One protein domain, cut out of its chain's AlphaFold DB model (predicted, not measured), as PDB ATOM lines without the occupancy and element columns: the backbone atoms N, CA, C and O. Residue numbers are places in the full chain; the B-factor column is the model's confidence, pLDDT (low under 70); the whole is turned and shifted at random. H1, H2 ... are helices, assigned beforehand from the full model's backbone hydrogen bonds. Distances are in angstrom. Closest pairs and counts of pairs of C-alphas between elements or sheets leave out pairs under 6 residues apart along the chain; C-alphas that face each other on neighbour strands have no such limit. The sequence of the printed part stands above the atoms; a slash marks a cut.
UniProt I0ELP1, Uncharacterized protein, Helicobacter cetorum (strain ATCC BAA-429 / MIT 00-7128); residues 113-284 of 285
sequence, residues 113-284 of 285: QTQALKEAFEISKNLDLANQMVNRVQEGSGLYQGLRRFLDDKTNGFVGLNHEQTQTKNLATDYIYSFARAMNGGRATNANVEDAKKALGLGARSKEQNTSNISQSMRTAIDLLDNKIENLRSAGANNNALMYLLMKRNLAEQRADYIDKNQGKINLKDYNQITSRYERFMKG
ATOM      1  N   GLN A 113     -14.041  31.785 -41.709       57.16
ATOM      2  CA  GLN A 113     -14.169  30.618 -42.591       57.16
ATOM      3  C   GLN A 113     -13.336  30.738 -43.873       57.16
ATOM      4  O   GLN A 113     -12.629  29.798 -44.235       57.16
ATOM      5  N   THR A 114     -13.372  31.893 -44.544       67.06
ATOM      6  CA  THR A 114     -12.582  32.127 -45.766       67.06
ATOM      7  C   THR A 114     -11.081  32.081 -45.483       67.06
ATOM      8  O   THR A 114     -10.320  31.505 -46.263       67.06
ATOM      9  N   GLN A 115     -10.646  32.636 -44.350       74.44
ATOM     10  CA  GLN A 115      -9.247  32.589 -43.931       74.44
ATOM     11  C   GLN A 115      -8.812  31.165 -43.555       74.44
ATOM     12  O   GLN A 115      -7.782  30.700 -44.040       74.44
ATOM     13  N   ALA A 116      -9.616  30.434 -42.778       74.94
ATOM     14  CA  ALA A 116      -9.350  29.036 -42.436       74.94
ATOM     15  C   ALA A 116      -9.275  28.144 -43.686       74.94
ATOM     16  O   ALA A 116      -8.423  27.259 -43.772       74.94
ATOM     17  N   LEU A 117     -10.122  28.412 -44.684       80.81
ATOM     18  CA  LEU A 117     -10.108  27.706 -45.959       80.81
ATOM     19  C   LEU A 117      -8.835  28.014 -46.756       80.81
ATOM     20  O   LEU A 117      -8.188  27.096 -47.257       80.81
ATOM     21  N   LYS A 118      -8.443  29.291 -46.837       81.50
ATOM     22  CA  LYS A 118      -7.191  29.718 -47.476       81.50
ATOM     23  C   LYS A 118      -5.978  29.049 -46.828       81.50
ATOM     24  O   LYS A 118      -5.123  28.523 -47.533       81.50
ATOM     25  N   GLU A 119      -5.920  29.036 -45.501       84.38
ATOM     26  CA  GLU A 119      -4.849  28.380 -44.749       84.38
ATOM     27  C   GLU A 119      -4.822  26.868 -45.001       84.38
ATOM     28  O   GLU A 119      -3.754  26.317 -45.259       84.38
ATOM     29  N   ALA A 120      -5.981  26.202 -45.022       86.44
ATOM     30  CA  ALA A 120      -6.067  24.781 -45.357       86.44
ATOM     31  C   ALA A 120      -5.552  24.486 -46.778       86.44
ATOM     32  O   ALA A 120      -4.830  23.511 -46.993       86.44
ATOM     33  N   PHE A 121      -5.865  25.348 -47.751       85.38
ATOM     34  CA  PHE A 121      -5.334  25.219 -49.107       85.38
ATOM     35  C   PHE A 121      -3.820  25.432 -49.168       85.38
ATOM     36  O   PHE A 121      -3.140  24.672 -49.860       85.38
ATOM     37  N   GLU A 122      -3.272  26.399 -48.433       85.62
ATOM     38  CA  GLU A 122      -1.819  26.608 -48.350       85.62
ATOM     39  C   GLU A 122      -1.101  25.404 -47.728       85.62
ATOM     40  O   GLU A 122      -0.058  24.985 -48.234       85.62
ATOM     41  N   ILE A 123      -1.682  24.786 -46.698       91.25
ATOM     42  CA  ILE A 123      -1.156  23.541 -46.125       91.25
ATOM     43  C   ILE A 123      -1.239  22.402 -47.154       91.25
ATOM     44  O   ILE A 123      -0.268  21.676 -47.355       91.25
ATOM     45  N   SER A 124      -2.344  22.277 -47.897       88.12
ATOM     46  CA  SER A 124      -2.454  21.266 -48.963       88.12
ATOM     47  C   SER A 124      -1.416  21.463 -50.080       88.12
ATOM     48  O   SER A 124      -0.848  20.493 -50.582       88.12
ATOM     49  N   LYS A 125      -1.103  22.720 -50.425       90.50
ATOM     50  CA  LYS A 125      -0.037  23.072 -51.370       90.50
ATOM     51  C   LYS A 125       1.333  22.677 -50.820       90.50
ATOM     52  O   LYS A 125       2.167  22.185 -51.579       90.50
ATOM     53  N   ASN A 126       1.560  22.854 -49.518       94.25
ATOM     54  CA  ASN A 126       2.786  22.398 -48.872       94.25
ATOM     55  C   ASN A 126       2.984  20.886 -49.025       94.25
ATOM     56  O   ASN A 126       4.077  20.457 -49.385       94.25
ATOM     57  N   LEU A 127       1.926  20.092 -48.833       94.81
ATOM     58  CA  LEU A 127       1.968  18.637 -49.015       94.81
ATOM     59  C   LEU A 127       2.300  18.238 -50.465       94.81
ATOM     60  O   LEU A 127       3.058  17.293 -50.699       94.81
ATOM     61  N   ASP A 128       1.790  18.980 -51.452       91.94
ATOM     62  CA  ASP A 128       2.137  18.767 -52.862       91.94
ATOM     63  C   ASP A 128       3.612  19.098 -53.151       91.94
ATOM     64  O   ASP A 128       4.286  18.347 -53.864       91.94
ATOM     65  N   LEU A 129       4.131  20.191 -52.581       94.38
ATOM     66  CA  LEU A 129       5.542  20.580 -52.698       94.38
ATOM     67  C   LEU A 129       6.466  19.579 -51.994       94.38
ATOM     68  O   LEU A 129       7.489  19.198 -52.561       94.38
ATOM     69  N   ALA A 130       6.073  19.077 -50.822       94.62
ATOM     70  CA  ALA A 130       6.782  18.016 -50.116       94.62
ATOM     71  C   ALA A 130       6.923  16.773 -51.004       94.62
ATOM     72  O   ALA A 130       8.012  16.222 -51.151       94.62
ATOM     73  N   ASN A 131       5.843  16.360 -51.675       94.44
ATOM     74  CA  ASN A 131       5.875  15.217 -52.584       94.44
ATOM     75  C   ASN A 131       6.804  15.429 -53.790       94.44
ATOM     76  O   ASN A 131       7.537  14.518 -54.181       94.44
ATOM     77  N   GLN A 132       6.779  16.618 -54.392       92.62
ATOM     78  CA  GLN A 132       7.718  16.962 -55.463       92.62
ATOM     79  C   GLN A 132       9.162  16.923 -54.953       92.62
ATOM     80  O   GLN A 132      10.048  16.425 -55.648       92.62
ATOM     81  N   MET A 133       9.393  17.377 -53.720       91.56
ATOM     82  CA  MET A 133      10.715  17.351 -53.107       91.56
ATOM     83  C   MET A 133      11.201  15.923 -52.838       91.56
ATOM     84  O   MET A 133      12.369  15.635 -53.079       91.56
ATOM     85  N   VAL A 134      10.321  15.004 -52.423       92.75
ATOM     86  CA  VAL A 134      10.653  13.571 -52.300       92.75
ATOM     87  C   VAL A 134      11.146  13.009 -53.632       92.75
ATOM     88  O   VAL A 134      12.202  12.381 -53.662       92.75
ATOM     89  N   ASN A 135      10.423  13.276 -54.726       91.06
ATOM     90  CA  ASN A 135      10.842  12.848 -56.063       91.06
ATOM     91  C   ASN A 135      12.218  13.421 -56.410       91.06
ATOM     92  O   ASN A 135      13.143  12.674 -56.725       91.06
ATOM     93  N   ARG A 136      12.396  14.730 -56.216       88.25
ATOM     94  CA  ARG A 136      13.645  15.416 -56.548       88.25
ATOM     95  C   ARG A 136      14.848  14.926 -55.736       88.25
ATOM     96  O   ARG A 136      15.944  14.805 -56.276       88.25
ATOM     97  N   VAL A 137      14.666  14.642 -54.446       86.75
ATOM     98  CA  VAL A 137      15.727  14.116 -53.567       86.75
ATOM     99  C   VAL A 137      16.145  12.700 -53.970       86.75
ATOM    100  O   VAL A 137      17.308  12.336 -53.797       86.75
ATOM    101  N   GLN A 138      15.220  11.902 -54.503       85.25
ATOM    102  CA  GLN A 138      15.472  10.506 -54.867       85.25
ATOM    103  C   GLN A 138      16.004  10.335 -56.297       85.25
ATOM    104  O   GLN A 138      16.748   9.387 -56.545       85.25
ATOM    105  N   GLU A 139      15.687  11.251 -57.216       79.69
ATOM    106  CA  GLU A 139      16.097  11.189 -58.628       79.69
ATOM    107  C   GLU A 139      17.589  11.491 -58.879       79.69
ATOM    108  O   GLU A 139      18.113  11.060 -59.903       79.69
ATOM    109  N   GLY A 140      18.318  12.168 -57.976       66.19
ATOM    110  CA  GLY A 140      19.685  12.627 -58.279       66.19
ATOM    111  C   GLY A 140      20.724  12.490 -57.163       66.19
ATOM    112  O   GLY A 140      20.677  13.192 -56.154       66.19
ATOM    113  N   SER A 141      21.774  11.697 -57.412       53.38
ATOM    114  CA  SER A 141      22.996  11.636 -56.585       53.38
ATOM    115  C   SER A 141      23.828  12.935 -56.622       53.38
ATOM    116  O   SER A 141      24.576  13.214 -55.683       53.38
ATOM    117  N   GLY A 142      23.670  13.763 -57.666       55.78
ATOM    118  CA  GLY A 142      24.316  15.080 -57.812       55.78
ATOM    119  C   GLY A 142      23.485  16.271 -57.307       55.78
ATOM    120  O   GLY A 142      24.044  17.304 -56.931       55.78
ATOM    121  N   LEU A 143      22.159  16.125 -57.228       62.16
ATOM    122  CA  LEU A 143      21.234  17.167 -56.757       62.16
ATOM    123  C   LEU A 143      21.360  17.433 -55.263       62.16
ATOM    124  O   LEU A 143      21.265  18.577 -54.821       62.16
ATOM    125  N   TYR A 144      21.653  16.384 -54.497       63.91
ATOM    126  CA  TYR A 144      21.951  16.491 -53.078       63.91
ATOM    127  C   TYR A 144      23.074  17.502 -52.797       63.91
ATOM    128  O   TYR A 144      22.950  18.334 -51.901       63.91
ATOM    129  N   GLN A 145      24.137  17.494 -53.610       65.88
ATOM    130  CA  GLN A 145      25.249  18.433 -53.456       65.88
ATOM    131  C   GLN A 145      24.838  19.875 -53.796       65.88
ATOM    132  O   GLN A 145      25.273  20.806 -53.123       65.88
ATOM    133  N   GLY A 146      23.979  20.070 -54.803       67.19
ATOM    134  CA  GLY A 146      23.433  21.389 -55.155       67.19
ATOM    135  C   GLY A 146      22.499  21.949 -54.079       67.19
ATOM    136  O   GLY A 146      22.580  23.125 -53.738       67.19
ATOM    137  N   LEU A 147      21.673  21.088 -53.489       72.75
ATOM    138  CA  LEU A 147      20.776  21.429 -52.388       72.75
ATOM    139  C   LEU A 147      21.547  21.735 -51.096       72.75
ATOM    140  O   LEU A 147      21.215  22.691 -50.402       72.75
ATOM    141  N   ARG A 148      22.619  20.982 -50.812       71.81
ATOM    142  CA  ARG A 148      23.558  21.280 -49.722       71.81
ATOM    143  C   ARG A 148      24.156  22.676 -49.866       71.81
ATOM    144  O   ARG A 148      24.076  23.475 -48.946       71.81
ATOM    145  N   ARG A 149      24.704  22.973 -51.050       72.31
ATOM    146  CA  ARG A 149      25.303  24.276 -51.382       72.31
ATOM    147  C   ARG A 149      24.302  25.424 -51.311       72.31
ATOM    148  O   ARG A 149      24.685  26.512 -50.913       72.31
ATOM    149  N   PHE A 150      23.050  25.195 -51.709       70.06
ATOM    150  CA  PHE A 150      21.978  26.181 -51.566       70.06
ATOM    151  C   PHE A 150      21.705  26.528 -50.097       70.06
ATOM    152  O   PHE A 150      21.399  27.674 -49.786       70.06
ATOM    153  N   LEU A 151      21.799  25.547 -49.201       69.38
ATOM    154  CA  LEU A 151      21.490  25.744 -47.787       69.38
ATOM    155  C   LEU A 151      22.688  26.275 -46.998       69.38
ATOM    156  O   LEU A 151      22.476  26.965 -46.000       69.38
ATOM    157  N   ASP A 152      23.906  26.042 -47.490       66.88
ATOM    158  CA  ASP A 152      25.115  26.728 -47.048       66.88
ATOM    159  C   ASP A 152      25.157  28.155 -47.634       66.88
ATOM    160  O   ASP A 152      25.599  28.378 -48.764       66.88
ATOM    161  N   ASP A 153      24.775  29.154 -46.832       62.28
ATOM    162  CA  ASP A 153      24.727  30.584 -47.206       62.28
ATOM    163  C   ASP A 153      26.101  31.188 -47.609       62.28
ATOM    164  O   ASP A 153      26.205  32.361 -47.952       62.28
ATOM    165  N   LYS A 154      27.183  30.394 -47.600       53.97
ATOM    166  CA  LYS A 154      28.568  30.819 -47.880       53.97
ATOM    167  C   LYS A 154      28.981  30.811 -49.353       53.97
ATOM    168  O   LYS A 154      30.058  31.306 -49.671       53.97
ATOM    169  N   THR A 155      28.195  30.227 -50.257       54.41
ATOM    170  CA  THR A 155      28.632  30.050 -51.658       54.41
ATOM    171  C   THR A 155      28.508  31.303 -52.537       54.41
ATOM    172  O   THR A 155      29.001  31.279 -53.665       54.41
ATOM    173  N   ASN A 156      27.895  32.391 -52.040       53.06
ATOM    174  CA  ASN A 156      27.878  33.745 -52.628       53.06
ATOM    175  C   ASN A 156      27.646  33.831 -54.158       53.06
ATOM    176  O   ASN A 156      28.098  34.765 -54.810       53.06
ATOM    177  N   GLY A 157      26.954  32.854 -54.756       55.88
ATOM    178  CA  GLY A 157      26.673  32.831 -56.197       55.88
ATOM    179  C   GLY A 157      27.872  32.532 -57.110       55.88
ATOM    180  O   GLY A 157      27.730  32.640 -58.323       55.88
ATOM    181  N   PHE A 158      29.030  32.121 -56.579       51.53
ATOM    182  CA  PHE A 158      30.259  31.945 -57.376       51.53
ATOM    183  C   PHE A 158      30.273  30.679 -58.256       51.53
ATOM    184  O   PHE A 158      31.182  30.478 -59.058       51.53
ATOM    185  N   VAL A 159      29.271  29.804 -58.117       56.38
ATOM    186  CA  VAL A 159      29.154  28.558 -58.884       56.38
ATOM    187  C   VAL A 159      27.882  28.606 -59.724       56.38
ATOM    188  O   VAL A 159      26.778  28.605 -59.178       56.38
ATOM    189  N   GLY A 160      28.040  28.627 -61.049       56.75
ATOM    190  CA  GLY A 160      26.923  28.539 -61.987       56.75
ATOM    191  C   GLY A 160      26.130  27.249 -61.771       56.75
ATOM    192  O   GLY A 160      26.701  26.160 -61.729       56.75
ATOM    193  N   LEU A 161      24.813  27.379 -61.604       66.94
ATOM    194  CA  LEU A 161      23.904  26.240 -61.507       66.94
ATOM    195  C   LEU A 161      23.444  25.848 -62.909       66.94
ATOM    196  O   LEU A 161      23.103  26.709 -63.721       66.94
ATOM    197  N   ASN A 162      23.382  24.549 -63.189       74.31
ATOM    198  CA  ASN A 162      22.712  24.077 -64.395       74.31
ATOM    199  C   ASN A 162      21.176  24.206 -64.251       74.31
ATOM    200  O   ASN A 162      20.640  24.530 -63.183       74.31
ATOM    201  N   HIS A 163      20.447  23.957 -65.340       77.25
ATOM    202  CA  HIS A 163      18.988  24.087 -65.365       77.25
ATOM    203  C   HIS A 163      18.297  23.214 -64.299       77.25
ATOM    204  O   HIS A 163      17.414  23.674 -63.576       77.25
ATOM    205  N   GLU A 164      18.749  21.971 -64.134       73.12
ATOM    206  CA  GLU A 164      18.190  21.006 -63.184       73.12
ATOM    207  C   GLU A 164      18.415  21.419 -61.714       73.12
ATOM    208  O   GLU A 164      17.507  21.340 -60.879       73.12
ATOM    209  N   GLN A 165      19.607  21.928 -61.397       75.69
ATOM    210  CA  GLN A 165      19.957  22.465 -60.081       75.69
ATOM    211  C   GLN A 165      19.159  23.731 -59.761       75.69
ATOM    212  O   GLN A 165      18.742  23.917 -58.618       75.69
ATOM    213  N   THR A 166      18.891  24.566 -60.766       77.25
ATOM    214  CA  THR A 166      18.065  25.773 -60.620       77.25
ATOM    215  C   THR A 166      16.621  25.412 -60.288       77.25
ATOM    216  O   THR A 166      16.053  25.945 -59.338       77.25
ATOM    217  N   GLN A 167      16.036  24.443 -60.997       81.06
ATOM    218  CA  GLN A 167      14.691  23.963 -60.677       81.06
ATOM    219  C   GLN A 167      14.615  23.342 -59.275       81.06
ATOM    220  O   GLN A 167      13.656  23.583 -58.547       81.06
ATOM    221  N   THR A 168      15.631  22.572 -58.878       82.75
ATOM    222  CA  THR A 168      15.711  21.979 -57.531       82.75
ATOM    223  C   THR A 168      15.790  23.050 -56.454       82.75
ATOM    224  O   THR A 168      15.104  22.955 -55.439       82.75
ATOM    225  N   LYS A 169      16.599  24.090 -56.682       82.81
ATOM    226  CA  LYS A 169      16.711  25.247 -55.792       82.81
ATOM    227  C   LYS A 169      15.374  25.972 -55.650       82.81
ATOM    228  O   LYS A 169      14.974  26.276 -54.528       82.81
ATOM    229  N   ASN A 170      14.681  26.222 -56.758       86.25
ATOM    230  CA  ASN A 170      13.383  26.893 -56.737       86.25
ATOM    231  C   ASN A 170      12.348  26.053 -55.984       86.25
ATOM    232  O   ASN A 170      11.708  26.562 -55.073       86.25
ATOM    233  N   LEU A 171      12.276  24.748 -56.264       89.81
ATOM    234  CA  LEU A 171      11.391  23.831 -55.548       89.81
ATOM    235  C   LEU A 171      11.691  23.787 -54.043       89.81
ATOM    236  O   LEU A 171      10.771  23.845 -53.232       89.81
ATOM    237  N   ALA A 172      12.968  23.705 -53.660       89.44
ATOM    238  CA  ALA A 172      13.362  23.702 -52.255       89.44
ATOM    239  C   ALA A 172      12.986  25.018 -51.566       89.44
ATOM    240  O   ALA A 172      12.472  25.002 -50.451       89.44
ATOM    241  N   THR A 173      13.196  26.146 -52.247       89.50
ATOM    242  CA  THR A 173      12.802  27.474 -51.770       89.50
ATOM    243  C   THR A 173      11.289  27.538 -51.574       89.50
ATOM    244  O   THR A 173      10.829  27.784 -50.462       89.50
ATOM    245  N   ASP A 174      10.508  27.224 -52.605       91.31
ATOM    246  CA  ASP A 174       9.043  27.239 -52.554       91.31
ATOM    247  C   ASP A 174       8.506  26.352 -51.434       91.31
ATOM    248  O   ASP A 174       7.573  26.731 -50.720       91.31
ATOM    249  N   TYR A 175       9.118  25.184 -51.253       93.56
ATOM    250  CA  TYR A 175       8.755  24.256 -50.201       93.56
ATOM    251  C   TYR A 175       9.059  24.804 -48.803       93.56
ATOM    252  O   TYR A 175       8.166  24.781 -47.956       93.56
ATOM    253  N   ILE A 176      10.250  25.367 -48.569       92.12
ATOM    254  CA  ILE A 176      10.616  26.009 -47.293       92.12
ATOM    255  C   ILE A 176       9.646  27.153 -46.972       92.12
ATOM    256  O   ILE A 176       9.080  27.195 -45.881       92.12
ATOM    257  N   TYR A 177       9.396  28.051 -47.926       92.50
ATOM    258  CA  TYR A 177       8.472  29.175 -47.735       92.50
ATOM    259  C   TYR A 177       7.032  28.712 -47.508       92.50
ATOM    260  O   TYR A 177       6.292  29.307 -46.724       92.50
ATOM    261  N   SER A 178       6.603  27.663 -48.205       91.88
ATOM    262  CA  SER A 178       5.285  27.067 -48.000       91.88
ATOM    263  C   SER A 178       5.173  26.402 -46.628       91.88
ATOM    264  O   SER A 178       4.141  26.559 -45.983       91.88
ATOM    265  N   PHE A 179       6.224  25.728 -46.155       93.62
ATOM    266  CA  PHE A 179       6.247  25.096 -44.836       93.62
ATOM    267  C   PHE A 179       6.231  26.150 -43.726       93.62
ATOM    268  O   PHE A 179       5.417  26.069 -42.811       93.62
ATOM    269  N   ALA A 180       7.020  27.218 -43.877       92.25
ATOM    270  CA  ALA A 180       6.997  28.370 -42.977       92.25
ATOM    271  C   ALA A 180       5.595  28.993 -42.870       92.25
ATOM    272  O   ALA A 180       5.127  29.270 -41.764       92.25
ATOM    273  N   ARG A 181       4.899  29.169 -44.006       89.44
ATOM    274  CA  ARG A 181       3.512  29.664 -44.034       89.44
ATOM    275  C   ARG A 181       2.533  28.687 -43.394       89.44
ATOM    276  O   ARG A 181       1.664  29.137 -42.653       89.44
ATOM    277  N   ALA A 182       2.669  27.388 -43.651       87.81
ATOM    278  CA  ALA A 182       1.819  26.361 -43.051       87.81
ATOM    279  C   ALA A 182       1.915  26.391 -41.517       87.81
ATOM    280  O   ALA A 182       0.888  26.433 -40.844       87.81
ATOM    281  N   MET A 183       3.133  26.480 -40.972       86.56
ATOM    282  CA  MET A 183       3.369  26.553 -39.525       86.56
ATOM    283  C   MET A 183       2.853  27.847 -38.875       86.56
ATOM    284  O   MET A 183       2.597  27.863 -37.677       86.56
ATOM    285  N   ASN A 184       2.689  28.931 -39.641       84.94
ATOM    286  CA  ASN A 184       2.407  30.271 -39.110       84.94
ATOM    287  C   ASN A 184       1.115  30.893 -39.657       84.94
ATOM    288  O   ASN A 184       1.043  32.106 -39.871       84.94
ATOM    289  N   GLY A 185       0.095  30.074 -39.928       73.44
ATOM    290  CA  GLY A 185      -1.232  30.574 -40.315       73.44
ATOM    291  C   GLY A 185      -1.216  31.435 -41.586       73.44
ATOM    292  O   GLY A 185      -1.914  32.439 -41.685       73.44
ATOM    293  N   GLY A 186      -0.366  31.089 -42.556       69.75
ATOM    294  CA  GLY A 186      -0.300  31.742 -43.865       69.75
ATOM    295  C   GLY A 186       0.702  32.895 -43.994       69.75
ATOM    296  O   GLY A 186       0.835  33.435 -45.094       69.75
ATOM    297  N   ARG A 187       1.443  33.262 -42.939       76.94
ATOM    298  CA  ARG A 187       2.481  34.314 -42.990       76.94
ATOM    299  C   ARG A 187       3.887  33.710 -42.982       76.94
ATOM    300  O   ARG A 187       4.190  32.862 -42.153       76.94
ATOM    301  N   ALA A 188       4.758  34.166 -43.881       81.56
ATOM    302  CA  ALA A 188       6.189  33.861 -43.845       81.56
ATOM    303  C   ALA A 188       6.950  35.116 -43.418       81.56
ATOM    304  O   ALA A 188       6.967  36.106 -44.145       81.56
ATOM    305  N   THR A 189       7.554  35.078 -42.233       86.00
ATOM    306  CA  THR A 189       8.568  36.051 -41.808       86.00
ATOM    307  C   THR A 189       9.951  35.458 -42.064       86.00
ATOM    308  O   THR A 189      10.086  34.239 -42.179       86.00
ATOM    309  N   ASN A 190      10.991  36.295 -42.105       86.19
ATOM    310  CA  ASN A 190      12.366  35.811 -42.273       86.19
ATOM    311  C   ASN A 190      12.752  34.796 -41.184       86.19
ATOM    312  O   ASN A 190      13.327  33.761 -41.505       86.19
ATOM    313  N   ALA A 191      12.351  35.042 -39.932       86.12
ATOM    314  CA  ALA A 191      12.586  34.123 -38.819       86.12
ATOM    315  C   ALA A 191      11.912  32.760 -39.052       86.12
ATOM    316  O   ALA A 191      12.558  31.722 -38.970       86.12
ATOM    317  N   ASN A 192      10.641  32.755 -39.456       88.12
ATOM    318  CA  ASN A 192       9.895  31.515 -39.683       88.12
ATOM    319  C   ASN A 192      10.426  30.723 -40.886       88.12
ATOM    320  O   ASN A 192      10.357  29.496 -40.911       88.12
ATOM    321  N   VAL A 193      10.935  31.421 -41.905       89.19
ATOM    322  CA  VAL A 193      11.594  30.807 -43.065       89.19
ATOM    323  C   VAL A 193      12.925  30.184 -42.655       89.19
ATOM    324  O   VAL A 193      13.234  29.076 -43.090       89.19
ATOM    325  N   GLU A 194      13.692  30.852 -41.797       88.62
ATOM    326  CA  GLU A 194      14.935  30.312 -41.249       88.62
ATOM    327  C   GLU A 194      14.676  29.079 -40.372       88.62
ATOM    328  O   GLU A 194      15.345  28.055 -40.530       88.62
ATOM    329  N   ASP A 195      13.660  29.127 -39.513       87.62
ATOM    330  CA  ASP A 195      13.256  27.990 -38.688       87.62
ATOM    331  C   ASP A 195      12.765  26.822 -39.551       87.62
ATOM    332  O   ASP A 195      13.178  25.682 -39.337       87.62
ATOM    333  N   ALA A 196      11.977  27.092 -40.597       90.38
ATOM    334  CA  ALA A 196      11.576  26.087 -41.579       90.38
ATOM    335  C   ALA A 196      12.787  25.483 -42.312       90.38
ATOM    336  O   ALA A 196      12.864  24.263 -42.477       90.38
ATOM    337  N   LYS A 197      13.765  26.308 -42.716       88.75
ATOM    338  CA  LYS A 197      15.016  25.865 -43.356       88.75
ATOM    339  C   LYS A 197      15.783  24.912 -42.434       88.75
ATOM    340  O   LYS A 197      16.217  23.849 -42.884       88.75
ATOM    341  N   LYS A 198      15.902  25.253 -41.145       87.12
ATOM    342  CA  LYS A 198      16.553  24.424 -40.115       87.12
ATOM    343  C   LYS A 198      15.792  23.125 -39.850       87.12
ATOM    344  O   LYS A 198      16.409  22.060 -39.832       87.12
ATOM    345  N   ALA A 199      14.473  23.207 -39.680       86.62
ATOM    346  CA  ALA A 199      13.608  22.068 -39.387       86.62
ATOM    347  C   ALA A 199      13.628  21.035 -40.520       86.62
ATOM    348  O   ALA A 199      13.847  19.848 -40.279       86.62
ATOM    349  N   LEU A 200      13.479  21.487 -41.768       88.06
ATOM    350  CA  LEU A 200      13.546  20.605 -42.931       88.06
ATOM    351  C   LEU A 200      14.971  20.069 -43.120       88.06
ATOM    352  O   LEU A 200      15.161  18.876 -43.381       88.06
ATOM    353  N   GLY A 201      15.980  20.934 -42.950       83.00
ATOM    354  CA  GLY A 201      17.400  20.583 -42.997       83.00
ATOM    355  C   GLY A 201      17.763  19.748 -44.224       83.00
ATOM    356  O   GLY A 201      18.500  18.763 -44.115       83.00
ATOM    357  N   LEU A 202      17.168  20.125 -45.359       81.00
ATOM    358  CA  LEU A 202      17.372  19.525 -46.673       81.00
ATOM    359  C   LEU A 202      18.869  19.583 -47.030       81.00
ATOM    360  O   LEU A 202      19.616  20.347 -46.434       81.00
ATOM    361  N   GLY A 203      19.370  18.762 -47.953       73.00
ATOM    362  CA  GLY A 203      20.730  18.920 -48.505       73.00
ATOM    363  C   GLY A 203      21.921  18.704 -47.548       73.00
ATOM    364  O   GLY A 203      23.023  18.466 -48.017       73.00
ATOM    365  N   ALA A 204      21.749  18.699 -46.228       70.94
ATOM    366  CA  ALA A 204      22.830  18.466 -45.267       70.94
ATOM    367  C   ALA A 204      22.984  16.984 -44.870       70.94
ATOM    368  O   ALA A 204      23.962  16.622 -44.215       70.94
ATOM    369  N   ARG A 205      22.021  16.126 -45.245       76.12
ATOM    370  CA  ARG A 205      21.924  14.710 -44.833       76.12
ATOM    371  C   ARG A 205      21.692  13.762 -46.013       76.12
ATOM    372  O   ARG A 205      21.228  14.210 -47.043       76.12
ATOM    373  N   SER A 206      21.936  12.452 -45.891       85.06
ATOM    374  CA  SER A 206      21.743  11.507 -47.016       85.06
ATOM    375  C   SER A 206      20.344  11.587 -47.657       85.06
ATOM    376  O   SER A 206      19.400  12.103 -47.054       85.06
ATOM    377  N   LYS A 207      20.180  11.061 -48.878       86.31
ATOM    378  CA  LYS A 207      18.874  11.057 -49.565       86.31
ATOM    379  C   LYS A 207      17.777  10.398 -48.719       86.31
ATOM    380  O   LYS A 207      16.685  10.941 -48.624       86.31
ATOM    381  N   GLU A 208      18.092   9.305 -48.027       89.81
ATOM    382  CA  GLU A 208      17.174   8.590 -47.135       89.81
ATOM    383  C   GLU A 208      16.770   9.461 -45.948       89.81
ATOM    384  O   GLU A 208      15.594   9.551 -45.596       89.81
ATOM    385  N   GLN A 209      17.744  10.151 -45.357       88.69
ATOM    386  CA  GLN A 209      17.501  11.025 -44.222       88.69
ATOM    387  C   GLN A 209      16.707  12.272 -44.628       88.69
ATOM    388  O   GLN A 209      15.789  12.664 -43.915       88.69
ATOM    389  N   ASN A 210      16.997  12.870 -45.787       89.44
ATOM    390  CA  ASN A 210      16.198  13.971 -46.330       89.44
ATOM    391  C   ASN A 210      14.768  13.516 -46.624       89.44
ATOM    392  O   ASN A 210      13.827  14.215 -46.269       89.44
ATOM    393  N   THR A 211      14.582  12.347 -47.235       92.25
ATOM    394  CA  THR A 211      13.247  11.799 -47.497       92.25
ATOM    395  C   THR A 211      12.492  11.510 -46.200       92.25
ATOM    396  O   THR A 211      11.316  11.849 -46.109       92.25
ATOM    397  N   SER A 212      13.167  10.998 -45.168       93.31
ATOM    398  CA  SER A 212      12.577  10.801 -43.835       93.31
ATOM    399  C   SER A 212      12.193  12.128 -43.169       93.31
ATOM    400  O   SER A 212      11.097  12.255 -42.635       93.31
ATOM    401  N   ASN A 213      13.040  13.156 -43.256       91.31
ATOM    402  CA  ASN A 213      12.709  14.496 -42.763       91.31
ATOM    403  C   ASN A 213      11.510  15.101 -43.506       91.31
ATOM    404  O   ASN A 213      10.640  15.715 -42.890       91.31
ATOM    405  N   ILE A 214      11.441  14.912 -44.827       93.75
ATOM    406  CA  ILE A 214      10.286  15.349 -45.613       93.75
ATOM    407  C   ILE A 214       9.023  14.620 -45.131       93.75
ATOM    408  O   ILE A 214       8.012  15.279 -44.912       93.75
ATOM    409  N   SER A 215       9.078  13.310 -44.858       95.94
ATOM    410  CA  SER A 215       7.957  12.575 -44.244       95.94
ATOM    411  C   SER A 215       7.523  13.178 -42.901       95.94
ATOM    412  O   SER A 215       6.345  13.465 -42.701       95.94
ATOM    413  N   GLN A 216       8.466  13.490 -42.007       95.38
ATOM    414  CA  GLN A 216       8.153  14.129 -40.720       95.38
ATOM    415  C   GLN A 216       7.460  15.488 -40.890       95.38
ATOM    416  O   GLN A 216       6.485  15.798 -40.202       95.38
ATOM    417  N   SER A 217       7.914  16.295 -41.845       95.31
ATOM    418  CA  SER A 217       7.259  17.570 -42.146       95.31
ATOM    419  C   SER A 217       5.891  17.400 -42.822       95.31
ATOM    420  O   SER A 217       4.994  18.194 -42.552       95.31
ATOM    421  N   MET A 218       5.684  16.342 -43.627       95.94
ATOM    422  CA  MET A 218       4.356  15.976 -44.135       95.94
ATOM    423  C   MET A 218       3.417  15.654 -42.977       95.94
ATOM    424  O   MET A 218       2.295  16.145 -42.982       95.94
ATOM    425  N   ARG A 219       3.868  14.898 -41.965       96.81
ATOM    426  CA  ARG A 219       3.069  14.609 -40.760       96.81
ATOM    427  C   ARG A 219       2.693  15.885 -40.012       96.81
ATOM    428  O   ARG A 219       1.523  16.099 -39.736       96.81
ATOM    429  N   THR A 220       3.652  16.791 -39.827       95.50
ATOM    430  CA  THR A 220       3.386  18.107 -39.218       95.50
ATOM    431  C   THR A 220       2.333  18.891 -40.014       95.50
ATOM    432  O   THR A 220       1.405  19.463 -39.448       95.50
ATOM    433  N   ALA A 221       2.444  18.913 -41.344       95.06
ATOM    434  CA  ALA A 221       1.471  19.575 -42.205       95.06
ATOM    435  C   ALA A 221       0.101  18.869 -42.207       95.06
ATOM    436  O   ALA A 221      -0.918  19.547 -42.285       95.06
ATOM    437  N   ILE A 222       0.050  17.539 -42.086       95.81
ATOM    438  CA  ILE A 222      -1.194  16.773 -41.922       95.81
ATOM    439  C   ILE A 222      -1.889  17.163 -40.617       95.81
ATOM    440  O   ILE A 222      -3.067  17.496 -40.663       95.81
ATOM    441  N   ASP A 223      -1.165  17.229 -39.499       95.56
ATOM    442  CA  ASP A 223      -1.737  17.621 -38.205       95.56
ATOM    443  C   ASP A 223      -2.314  19.046 -38.263       95.56
ATOM    444  O   ASP A 223      -3.422  19.320 -37.792       95.56
ATOM    445  N   LEU A 224      -1.594  19.975 -38.900       93.75
ATOM    446  CA  LEU A 224      -2.089  21.333 -39.134       93.75
ATOM    447  C   LEU A 224      -3.338  21.335 -40.026       93.75
ATOM    448  O   LEU A 224      -4.279  22.088 -39.766       93.75
ATOM    449  N   LEU A 225      -3.363  20.503 -41.068       92.88
ATOM    450  CA  LEU A 225      -4.497  20.390 -41.978       92.88
ATOM    451  C   LEU A 225      -5.727  19.796 -41.286       92.88
ATOM    452  O   LEU A 225      -6.823  20.314 -41.491       92.88
ATOM    453  N   ASP A 226      -5.556  18.775 -40.447       92.50
ATOM    454  CA  ASP A 226      -6.633  18.141 -39.680       92.50
ATOM    455  C   ASP A 226      -7.325  19.168 -38.774       92.50
ATOM    456  O   ASP A 226      -8.546  19.332 -38.845       92.50
ATOM    457  N   ASN A 227      -6.543  19.976 -38.049       91.38
ATOM    458  CA  ASN A 227      -7.067  21.089 -37.253       91.38
ATOM    459  C   ASN A 227      -7.877  22.088 -38.104       91.38
ATOM    460  O   ASN A 227      -8.913  22.605 -37.676       91.38
ATOM    461  N   LYS A 228      -7.436  22.400 -39.331       87.94
ATOM    462  CA  LYS A 228      -8.178  23.316 -40.218       87.94
ATOM    463  C   LYS A 228      -9.441  22.676 -40.791       87.94
ATOM    464  O   LYS A 228     -10.460  23.359 -40.878       87.94
ATOM    465  N   ILE A 229      -9.409  21.393 -41.141       85.81
ATOM    466  CA  ILE A 229     -10.583  20.643 -41.606       85.81
ATOM    467  C   ILE A 229     -11.651  20.591 -40.508       85.81
ATOM    468  O   ILE A 229     -12.828  20.799 -40.807       85.81
ATOM    469  N   GLU A 230     -11.268  20.364 -39.252       86.00
ATOM    470  CA  GLU A 230     -12.198  20.347 -38.119       86.00
ATOM    471  C   GLU A 230     -12.858  21.713 -37.890       86.00
ATOM    472  O   GLU A 230     -14.083  21.800 -37.764       86.00
ATOM    473  N   ASN A 231     -12.072  22.792 -37.943       83.94
ATOM    474  CA  ASN A 231     -12.592  24.158 -37.863       83.94
ATOM    475  C   ASN A 231     -13.575  24.460 -39.003       83.94
ATOM    476  O   ASN A 231     -14.658  24.997 -38.774       83.94
ATOM    477  N   LEU A 232     -13.227  24.077 -40.234       79.94
ATOM    478  CA  LEU A 232     -14.089  24.256 -41.403       79.94
ATOM    479  C   LEU A 232     -15.384  23.442 -41.291       79.94
ATOM    480  O   LEU A 232     -16.454  23.955 -41.617       79.94
ATOM    481  N   ARG A 233     -15.313  22.198 -40.803       76.56
ATOM    482  CA  ARG A 233     -16.488  21.343 -40.582       76.56
ATOM    483  C   ARG A 233     -17.417  21.946 -39.531       76.56
ATOM    484  O   ARG A 233     -18.614  22.051 -39.778       76.56
ATOM    485  N   SER A 234     -16.860  22.388 -38.405       73.75
ATOM    486  CA  SER A 234     -17.613  23.022 -37.312       73.75
ATOM    487  C   SER A 234     -18.279  24.326 -37.747       73.75
ATOM    488  O   SER A 234     -19.348  24.680 -37.263       73.75
ATOM    489  N   ALA A 235     -17.672  25.021 -38.708       68.44
ATOM    490  CA  ALA A 235     -18.194  26.252 -39.277       68.44
ATOM    491  C   ALA A 235     -19.188  26.029 -40.442       68.44
ATOM    492  O   ALA A 235     -19.697  26.993 -41.006       68.44
ATOM    493  N   GLY A 236     -19.489  24.779 -40.815       61.00
ATOM    494  CA  GLY A 236     -20.450  24.467 -41.879       61.00
ATOM    495  C   GLY A 236     -19.914  24.680 -43.299       61.00
ATOM    496  O   GLY A 236     -20.687  24.963 -44.213       61.00
ATOM    497  N   ALA A 237     -18.597  24.563 -43.503       62.16
ATOM    498  CA  ALA A 237     -17.988  24.695 -44.823       62.16
ATOM    499  C   ALA A 237     -18.560  23.686 -45.838       62.16
ATOM    500  O   ALA A 237     -18.938  22.563 -45.501       62.16
ATOM    501  N   ASN A 238     -18.576  24.081 -47.116       65.12
ATOM    502  CA  ASN A 238     -19.095  23.257 -48.208       65.12
ATOM    503  C   ASN A 238     -18.393  21.883 -48.271       65.12
ATOM    504  O   ASN A 238     -17.160  21.795 -48.302       65.12
ATOM    505  N   ASN A 239     -19.200  20.822 -48.379       60.34
ATOM    506  CA  ASN A 239     -18.770  19.424 -48.432       60.34
ATOM    507  C   ASN A 239     -17.693  19.150 -49.507       60.34
ATOM    508  O   ASN A 239     -16.772  18.370 -49.285       60.34
ATOM    509  N   ASN A 240     -17.730  19.847 -50.647       59.28
ATOM    510  CA  ASN A 240     -16.767  19.640 -51.736       59.28
ATOM    511  C   ASN A 240     -15.349  20.122 -51.394       59.28
ATOM    512  O   ASN A 240     -14.368  19.480 -51.773       59.28
ATOM    513  N   ALA A 241     -15.223  21.248 -50.685       67.12
ATOM    514  CA  ALA A 241     -13.921  21.760 -50.257       67.12
ATOM    515  C   ALA A 241     -13.307  20.846 -49.188       67.12
ATOM    516  O   ALA A 241     -12.136  20.484 -49.280       67.12
ATOM    517  N   LEU A 242     -14.128  20.405 -48.231       68.62
ATOM    518  CA  LEU A 242     -13.727  19.431 -47.216       68.62
ATOM    519  C   LEU A 242     -13.269  18.113 -47.850       68.62
ATOM    520  O   LEU A 242     -12.228  17.588 -47.465       68.62
ATOM    521  N   MET A 243     -13.984  17.620 -48.865       70.44
ATOM    522  CA  MET A 243     -13.610  16.397 -49.578       70.44
ATOM    523  C   MET A 243     -12.245  16.519 -50.270       70.44
ATOM    524  O   MET A 243     -11.423  15.608 -50.180       70.44
ATOM    525  N   TYR A 244     -11.962  17.655 -50.917       77.50
ATOM    526  CA  TYR A 244     -10.651  17.908 -51.525       77.50
ATOM    527  C   TYR A 244      -9.520  17.931 -50.483       77.50
ATOM    528  O   TYR A 244      -8.457  17.348 -50.708       77.50
ATOM    529  N   LEU A 245      -9.734  18.590 -49.342       79.75
ATOM    530  CA  LEU A 245      -8.723  18.686 -48.287       79.75
ATOM    531  C   LEU A 245      -8.466  17.322 -47.635       79.75
ATOM    532  O   LEU A 245      -7.309  16.928 -47.501       79.75
ATOM    533  N   LEU A 246      -9.525  16.564 -47.331       79.25
ATOM    534  CA  LEU A 246      -9.428  15.180 -46.847       79.25
ATOM    535  C   LEU A 246      -8.699  14.282 -47.849       79.25
ATOM    536  O   LEU A 246      -7.870  13.462 -47.463       79.25
ATOM    537  N   MET A 247      -8.943  14.476 -49.145       80.31
ATOM    538  CA  MET A 247      -8.213  13.772 -50.194       80.31
ATOM    539  C   MET A 247      -6.711  14.057 -50.134       80.31
ATOM    540  O   MET A 247      -5.901  13.127 -50.144       80.31
ATOM    541  N   LYS A 248      -6.323  15.336 -50.089       83.50
ATOM    542  CA  LYS A 248      -4.910  15.733 -50.028       83.50
ATOM    543  C   LYS A 248      -4.232  15.198 -48.772       83.50
ATOM    544  O   LYS A 248      -3.117  14.688 -48.859       83.50
ATOM    545  N   ARG A 249      -4.942  15.254 -47.648       90.38
ATOM    546  CA  ARG A 249      -4.530  14.704 -46.358       90.38
ATOM    547  C   ARG A 249      -4.257  13.199 -46.435       90.38
ATOM    548  O   ARG A 249      -3.145  12.774 -46.143       90.38
ATOM    549  N   ASN A 250      -5.218  12.404 -46.910       84.00
ATOM    550  CA  ASN A 250      -5.085  10.942 -47.008       84.00
ATOM    551  C   ASN A 250      -3.973  10.509 -47.972       84.00
ATOM    552  O   ASN A 250      -3.241   9.558 -47.702       84.00
ATOM    553  N   LEU A 251      -3.824  11.205 -49.102       86.50
ATOM    554  CA  LEU A 251      -2.743  10.927 -50.045       86.50
ATOM    555  C   LEU A 251      -1.367  11.207 -49.422       86.50
ATOM    556  O   LEU A 251      -0.429  10.433 -49.621       86.50
ATOM    557  N   ALA A 252      -1.234  12.314 -48.689       92.25
ATOM    558  CA  ALA A 252       0.001  12.653 -47.996       92.25
ATOM    559  C   ALA A 252       0.334  11.645 -46.889       92.25
ATOM    560  O   ALA A 252       1.488  11.242 -46.775       92.25
ATOM    561  N   GLU A 253      -0.663  11.183 -46.134       92.12
ATOM    562  CA  GLU A 253      -0.480  10.171 -45.089       92.12
ATOM    563  C   GLU A 253       0.043   8.850 -45.665       92.12
ATOM    564  O   GLU A 253       1.065   8.346 -45.208       92.12
ATOM    565  N   GLN A 254      -0.566   8.336 -46.739       92.75
ATOM    566  CA  GLN A 254      -0.094   7.102 -47.382       92.75
ATOM    567  C   GLN A 254       1.352   7.214 -47.882       92.75
ATOM    568  O   GLN A 254       2.108   6.240 -47.849       92.75
ATOM    569  N   ARG A 255       1.748   8.400 -48.352       94.19
ATOM    570  CA  ARG A 255       3.121   8.685 -48.788       94.19
ATOM    571  C   ARG A 255       4.091   8.742 -47.613       94.19
ATOM    572  O   ARG A 255       5.151   8.125 -47.701       94.19
ATOM    573  N   ALA A 256       3.728   9.430 -46.533       96.12
ATOM    574  CA  ALA A 256       4.522   9.480 -45.308       96.12
ATOM    575  C   ALA A 256       4.705   8.073 -44.717       96.12
ATOM    576  O   ALA A 256       5.827   7.643 -44.461       96.12
ATOM    577  N   ASP A 257       3.630   7.289 -44.629       96.06
ATOM    578  CA  ASP A 257       3.673   5.900 -44.169       96.06
ATOM    579  C   ASP A 257       4.574   5.023 -45.037       96.06
ATOM    580  O   ASP A 257       5.314   4.184 -44.524       96.06
ATOM    581  N   TYR A 258       4.521   5.196 -46.360       96.06
ATOM    582  CA  TYR A 258       5.404   4.473 -47.265       96.06
ATOM    583  C   TYR A 258       6.871   4.841 -47.029       96.06
ATOM    584  O   TYR A 258       7.722   3.953 -46.979       96.06
ATOM    585  N   ILE A 259       7.180   6.128 -46.866       96.38
ATOM    586  CA  ILE A 259       8.539   6.589 -46.570       96.38
ATOM    587  C   ILE A 259       9.035   5.997 -45.249       96.38
ATOM    588  O   ILE A 259      10.138   5.448 -45.211       96.38
ATOM    589  N   ASP A 260       8.222   6.064 -44.198       95.88
ATOM    590  CA  ASP A 260       8.601   5.641 -42.849       95.88
ATOM    591  C   ASP A 260       8.807   4.127 -42.770       95.88
ATOM    592  O   ASP A 260       9.823   3.668 -42.245       95.88
ATOM    593  N   LYS A 261       7.909   3.341 -43.383       96.50
ATOM    594  CA  LYS A 261       8.053   1.876 -43.494       96.50
ATOM    595  C   LYS A 261       9.346   1.473 -44.197       96.50
ATOM    596  O   LYS A 261       9.926   0.444 -43.868       96.50
ATOM    597  N   ASN A 262       9.797   2.287 -45.149       95.56
ATOM    598  CA  ASN A 262      11.021   2.051 -45.904       95.56
ATOM    599  C   ASN A 262      12.232   2.828 -45.356       95.56
ATOM    600  O   ASN A 262      13.284   2.832 -45.991       95.56
ATOM    601  N   GLN A 263      12.117   3.492 -44.198       91.88
ATOM    602  CA  GLN A 263      13.199   4.266 -43.570       91.88
ATOM    603  C   GLN A 263      13.860   5.268 -44.539       91.88
ATOM    604  O   GLN A 263      15.085   5.384 -44.611       91.88
ATOM    605  N   GLY A 264      13.054   5.929 -45.377       89.12
ATOM    606  CA  GLY A 264      13.543   6.864 -46.396       89.12
ATOM    607  C   GLY A 264      14.143   6.226 -47.655       89.12
ATOM    608  O   GLY A 264      14.424   6.945 -48.617       89.12
ATOM    609  N   LYS A 265      14.312   4.898 -47.702       91.69
ATOM    610  CA  LYS A 265      14.798   4.150 -48.874       91.69
ATOM    611  C   LYS A 265      13.641   3.791 -49.800       91.69
ATOM    612  O   LYS A 265      13.178   2.655 -49.822       91.69
ATOM    613  N   ILE A 266      13.148   4.759 -50.562       90.50
ATOM    614  CA  ILE A 266      11.958   4.541 -51.386       90.50
ATOM    615  C   ILE A 266      12.286   4.080 -52.810       90.50
ATOM    616  O   ILE A 266      13.158   4.627 -53.480       90.50
ATOM    617  N   ASN A 267      11.520   3.107 -53.310       92.50
ATOM    618  CA  ASN A 267      11.375   2.897 -54.748       92.50
ATOM    619  C   ASN A 267      10.426   3.966 -55.305       92.50
ATOM    620  O   ASN A 267       9.254   4.015 -54.923       92.50
ATOM    621  N   LEU A 268      10.929   4.817 -56.203       90.50
ATOM    622  CA  LEU A 268      10.174   5.964 -56.702       90.50
ATOM    623  C   LEU A 268       8.952   5.568 -57.541       90.50
ATOM    624  O   LEU A 268       7.918   6.232 -57.482       90.50
ATOM    625  N   LYS A 269       9.038   4.457 -58.280       91.12
ATOM    626  CA  LYS A 269       7.916   3.930 -59.062       91.12
ATOM    627  C   LYS A 269       6.775   3.509 -58.139       91.12
ATOM    628  O   LYS A 269       5.638   3.922 -58.352       91.12
ATOM    629  N   ASP A 270       7.085   2.743 -57.101       92.25
ATOM    630  CA  ASP A 270       6.094   2.236 -56.144       92.25
ATOM    631  C   ASP A 270       5.510   3.362 -55.282       92.25
ATOM    632  O   ASP A 270       4.305   3.404 -55.029       92.25
ATOM    633  N   TYR A 271       6.348   4.330 -54.903       92.56
ATOM    634  CA  TYR A 271       5.919   5.549 -54.224       92.56
ATOM    635  C   TYR A 271       4.934   6.358 -55.085       92.56
ATOM    636  O   TYR A 271       3.856   6.737 -54.625       92.56
ATOM    637  N   ASN A 272       5.242   6.568 -56.367       89.44
ATOM    638  CA  ASN A 272       4.375   7.335 -57.261       89.44
ATOM    639  C   ASN A 272       3.066   6.603 -57.598       89.44
ATOM    640  O   ASN A 272       2.036   7.264 -57.778       89.44
ATOM    641  N   GLN A 273       3.052   5.263 -57.573       88.81
ATOM    642  CA  GLN A 273       1.828   4.463 -57.712       88.81
ATOM    643  C   GLN A 273       0.801   4.705 -56.600       88.81
ATOM    644  O   GLN A 273      -0.383   4.440 -56.819       88.81
ATOM    645  N   ILE A 274       1.205   5.219 -55.433       85.94
ATOM    646  CA  ILE A 274       0.267   5.626 -54.373       85.94
ATOM    647  C   ILE A 274      -0.720   6.659 -54.932       85.94
ATOM    648  O   ILE A 274      -1.928   6.504 -54.776       85.94
ATOM    649  N   THR A 275      -0.222   7.637 -55.693       76.50
ATOM    650  CA  THR A 275      -1.043   8.646 -56.383       76.50
ATOM    651  C   THR A 275      -2.013   7.997 -57.361       76.50
ATOM    652  O   THR A 275      -3.205   8.267 -57.318       76.50
ATOM    653  N   SER A 276      -1.525   7.086 -58.206       65.88
ATOM    654  CA  SER A 276      -2.341   6.452 -59.246       65.88
ATOM    655  C   SER A 276      -3.399   5.496 -58.691       65.88
ATOM    656  O   SER A 276      -4.459   5.339 -59.289       65.88
ATOM    657  N   ARG A 277      -3.139   4.812 -57.569       68.56
ATOM    658  CA  ARG A 277      -4.166   4.016 -56.872       68.56
ATOM    659  C   ARG A 277      -5.224   4.917 -56.252       68.56
ATOM    660  O   ARG A 277      -6.408   4.636 -56.384       68.56
ATOM    661  N   TYR A 278      -4.792   6.008 -55.632       62.62
ATOM    662  CA  TYR A 278      -5.699   6.964 -55.016       62.62
ATOM    663  C   TYR A 278      -6.600   7.647 -56.058       62.62
ATOM    664  O   TYR A 278      -7.809   7.744 -55.875       62.62
ATOM    665  N   GLU A 279      -6.037   8.072 -57.190       62.62
ATOM    666  CA  GLU A 279      -6.796   8.668 -58.294       62.62
ATOM    667  C   GLU A 279      -7.813   7.695 -58.906       62.62
ATOM    668  O   GLU A 279      -8.901   8.129 -59.273       62.62
ATOM    669  N   ARG A 280      -7.492   6.396 -58.982       59.25
ATOM    670  CA  ARG A 280      -8.434   5.353 -59.429       59.25
ATOM    671  C   ARG A 280      -9.580   5.143 -58.443       59.25
ATOM    672  O   ARG A 280     -10.736   5.216 -58.847       59.25
ATOM    673  N   PHE A 281      -9.276   5.042 -57.148       55.09
ATOM    674  CA  PHE A 281     -10.298   4.973 -56.099       55.09
ATOM    675  C   PHE A 281     -11.284   6.152 -56.175       55.09
ATOM    676  O   PHE A 281     -12.494   5.958 -56.105       55.09
ATOM    677  N   MET A 282     -10.787   7.372 -56.406       51.25
ATOM    678  CA  MET A 282     -11.634   8.564 -56.561       51.25
ATOM    679  C   MET A 282     -12.507   8.546 -57.825       51.25
ATOM    680  O   MET A 282     -13.530   9.228 -57.865       51.25
ATOM    681  N   LYS A 283     -12.103   7.804 -58.859       51.38
ATOM    682  CA  LYS A 283     -12.870   7.620 -60.099       51.38
ATOM    683  C   LYS A 283     -13.837   6.434 -60.036       51.38
ATOM    684  O   LYS A 283     -14.643   6.289 -60.950       51.38
ATOM    685  N   GLY A 284     -13.788   5.630 -58.972       47.19
ATOM    686  CA  GLY A 284     -14.560   4.390 -58.862       47.19
ATOM    687  C   GLY A 284     -14.050   3.274 -59.781       47.19
ATOM    688  O   GLY A 284     -14.844   2.431 -60.188       47.19
TER     689      GLY A 284
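What this domain is: This is residues 113 to 284 of the 285 residues of an uncharacterized protein of Helicobacter cetorum (strain ATCC BAA-429 / MIT 00-7128) (UniProt I0ELP1). Long helices H1, H5 and H6 pack side by side with their centres in a triangle, and H7 folds back along H6 at one edge; H3 packs slantwise on H1, H4 crosses H3, and short H2 sits at one end of the long axis. H1, H5, H6 and H7 form an up-and-down bundle, each running against the one before it. The printed part has 172 residues, with seven named helices, H1 to H7 in chain order, and no named strand: all helix. It is compact, with a radius of gyration of the C-alphas of 16.6 A and spans of 53 by 37 by 26 A.

How they stand to each other: H5, residues 207 to 234, touches H1, residues 113 to 139, at a shallow tilt of 16 degrees, opposite ways; the closest C-alphas, of Val 134 and Thr 211, are 5.7 A apart. H5 forms a hairpin with H6, residues 239 to 261, with C-alphas of Ser 215 and Ala 256 closest at 4.7 A. Residues 251 to 258 of H6 touch residues 271 to 278 of H7, residues 268 to 283, in another hairpin; C-alphas 255 and 271 are closest at 6.9 A. H3, residues 163 to 183, touches H1, closest at C-alphas 123 and 182, 5.1 A. With residues 176 to 181, H3 touches H4, residues 190 to 200, closest at C-alphas 180 and 193, 5.2 A. With residues 165 to 172, H3 touches H2, residues 143 to 151, closest at C-alphas 146 and 165, 6.1 A. H5 and H7 are apart. Every O i to N i+4 pair is within hydrogen-bond range in H1 to H6; in H7, 9 of 12 are.

Where its parts are: H1 begins at C-alpha 113 (-14.169, 30.618, -42.591) and is 39.4 A long; H5 is 40.3 A, H6 32.4 A, H3 30.3 A and H7 23.4 A. H7 ends at C-alpha 283 (-12.870, 7.620, -60.099).

The domain as a whole: The C-alphas farthest apart, of Phe 158 and Gly 236, are 53.5 A apart. The printed part has no cut; the link from H2 to H3 is long. Mean pLDDT of the printed part is 81.4, with 38 residues under 70, among them 151 to 161 and 276 to 284.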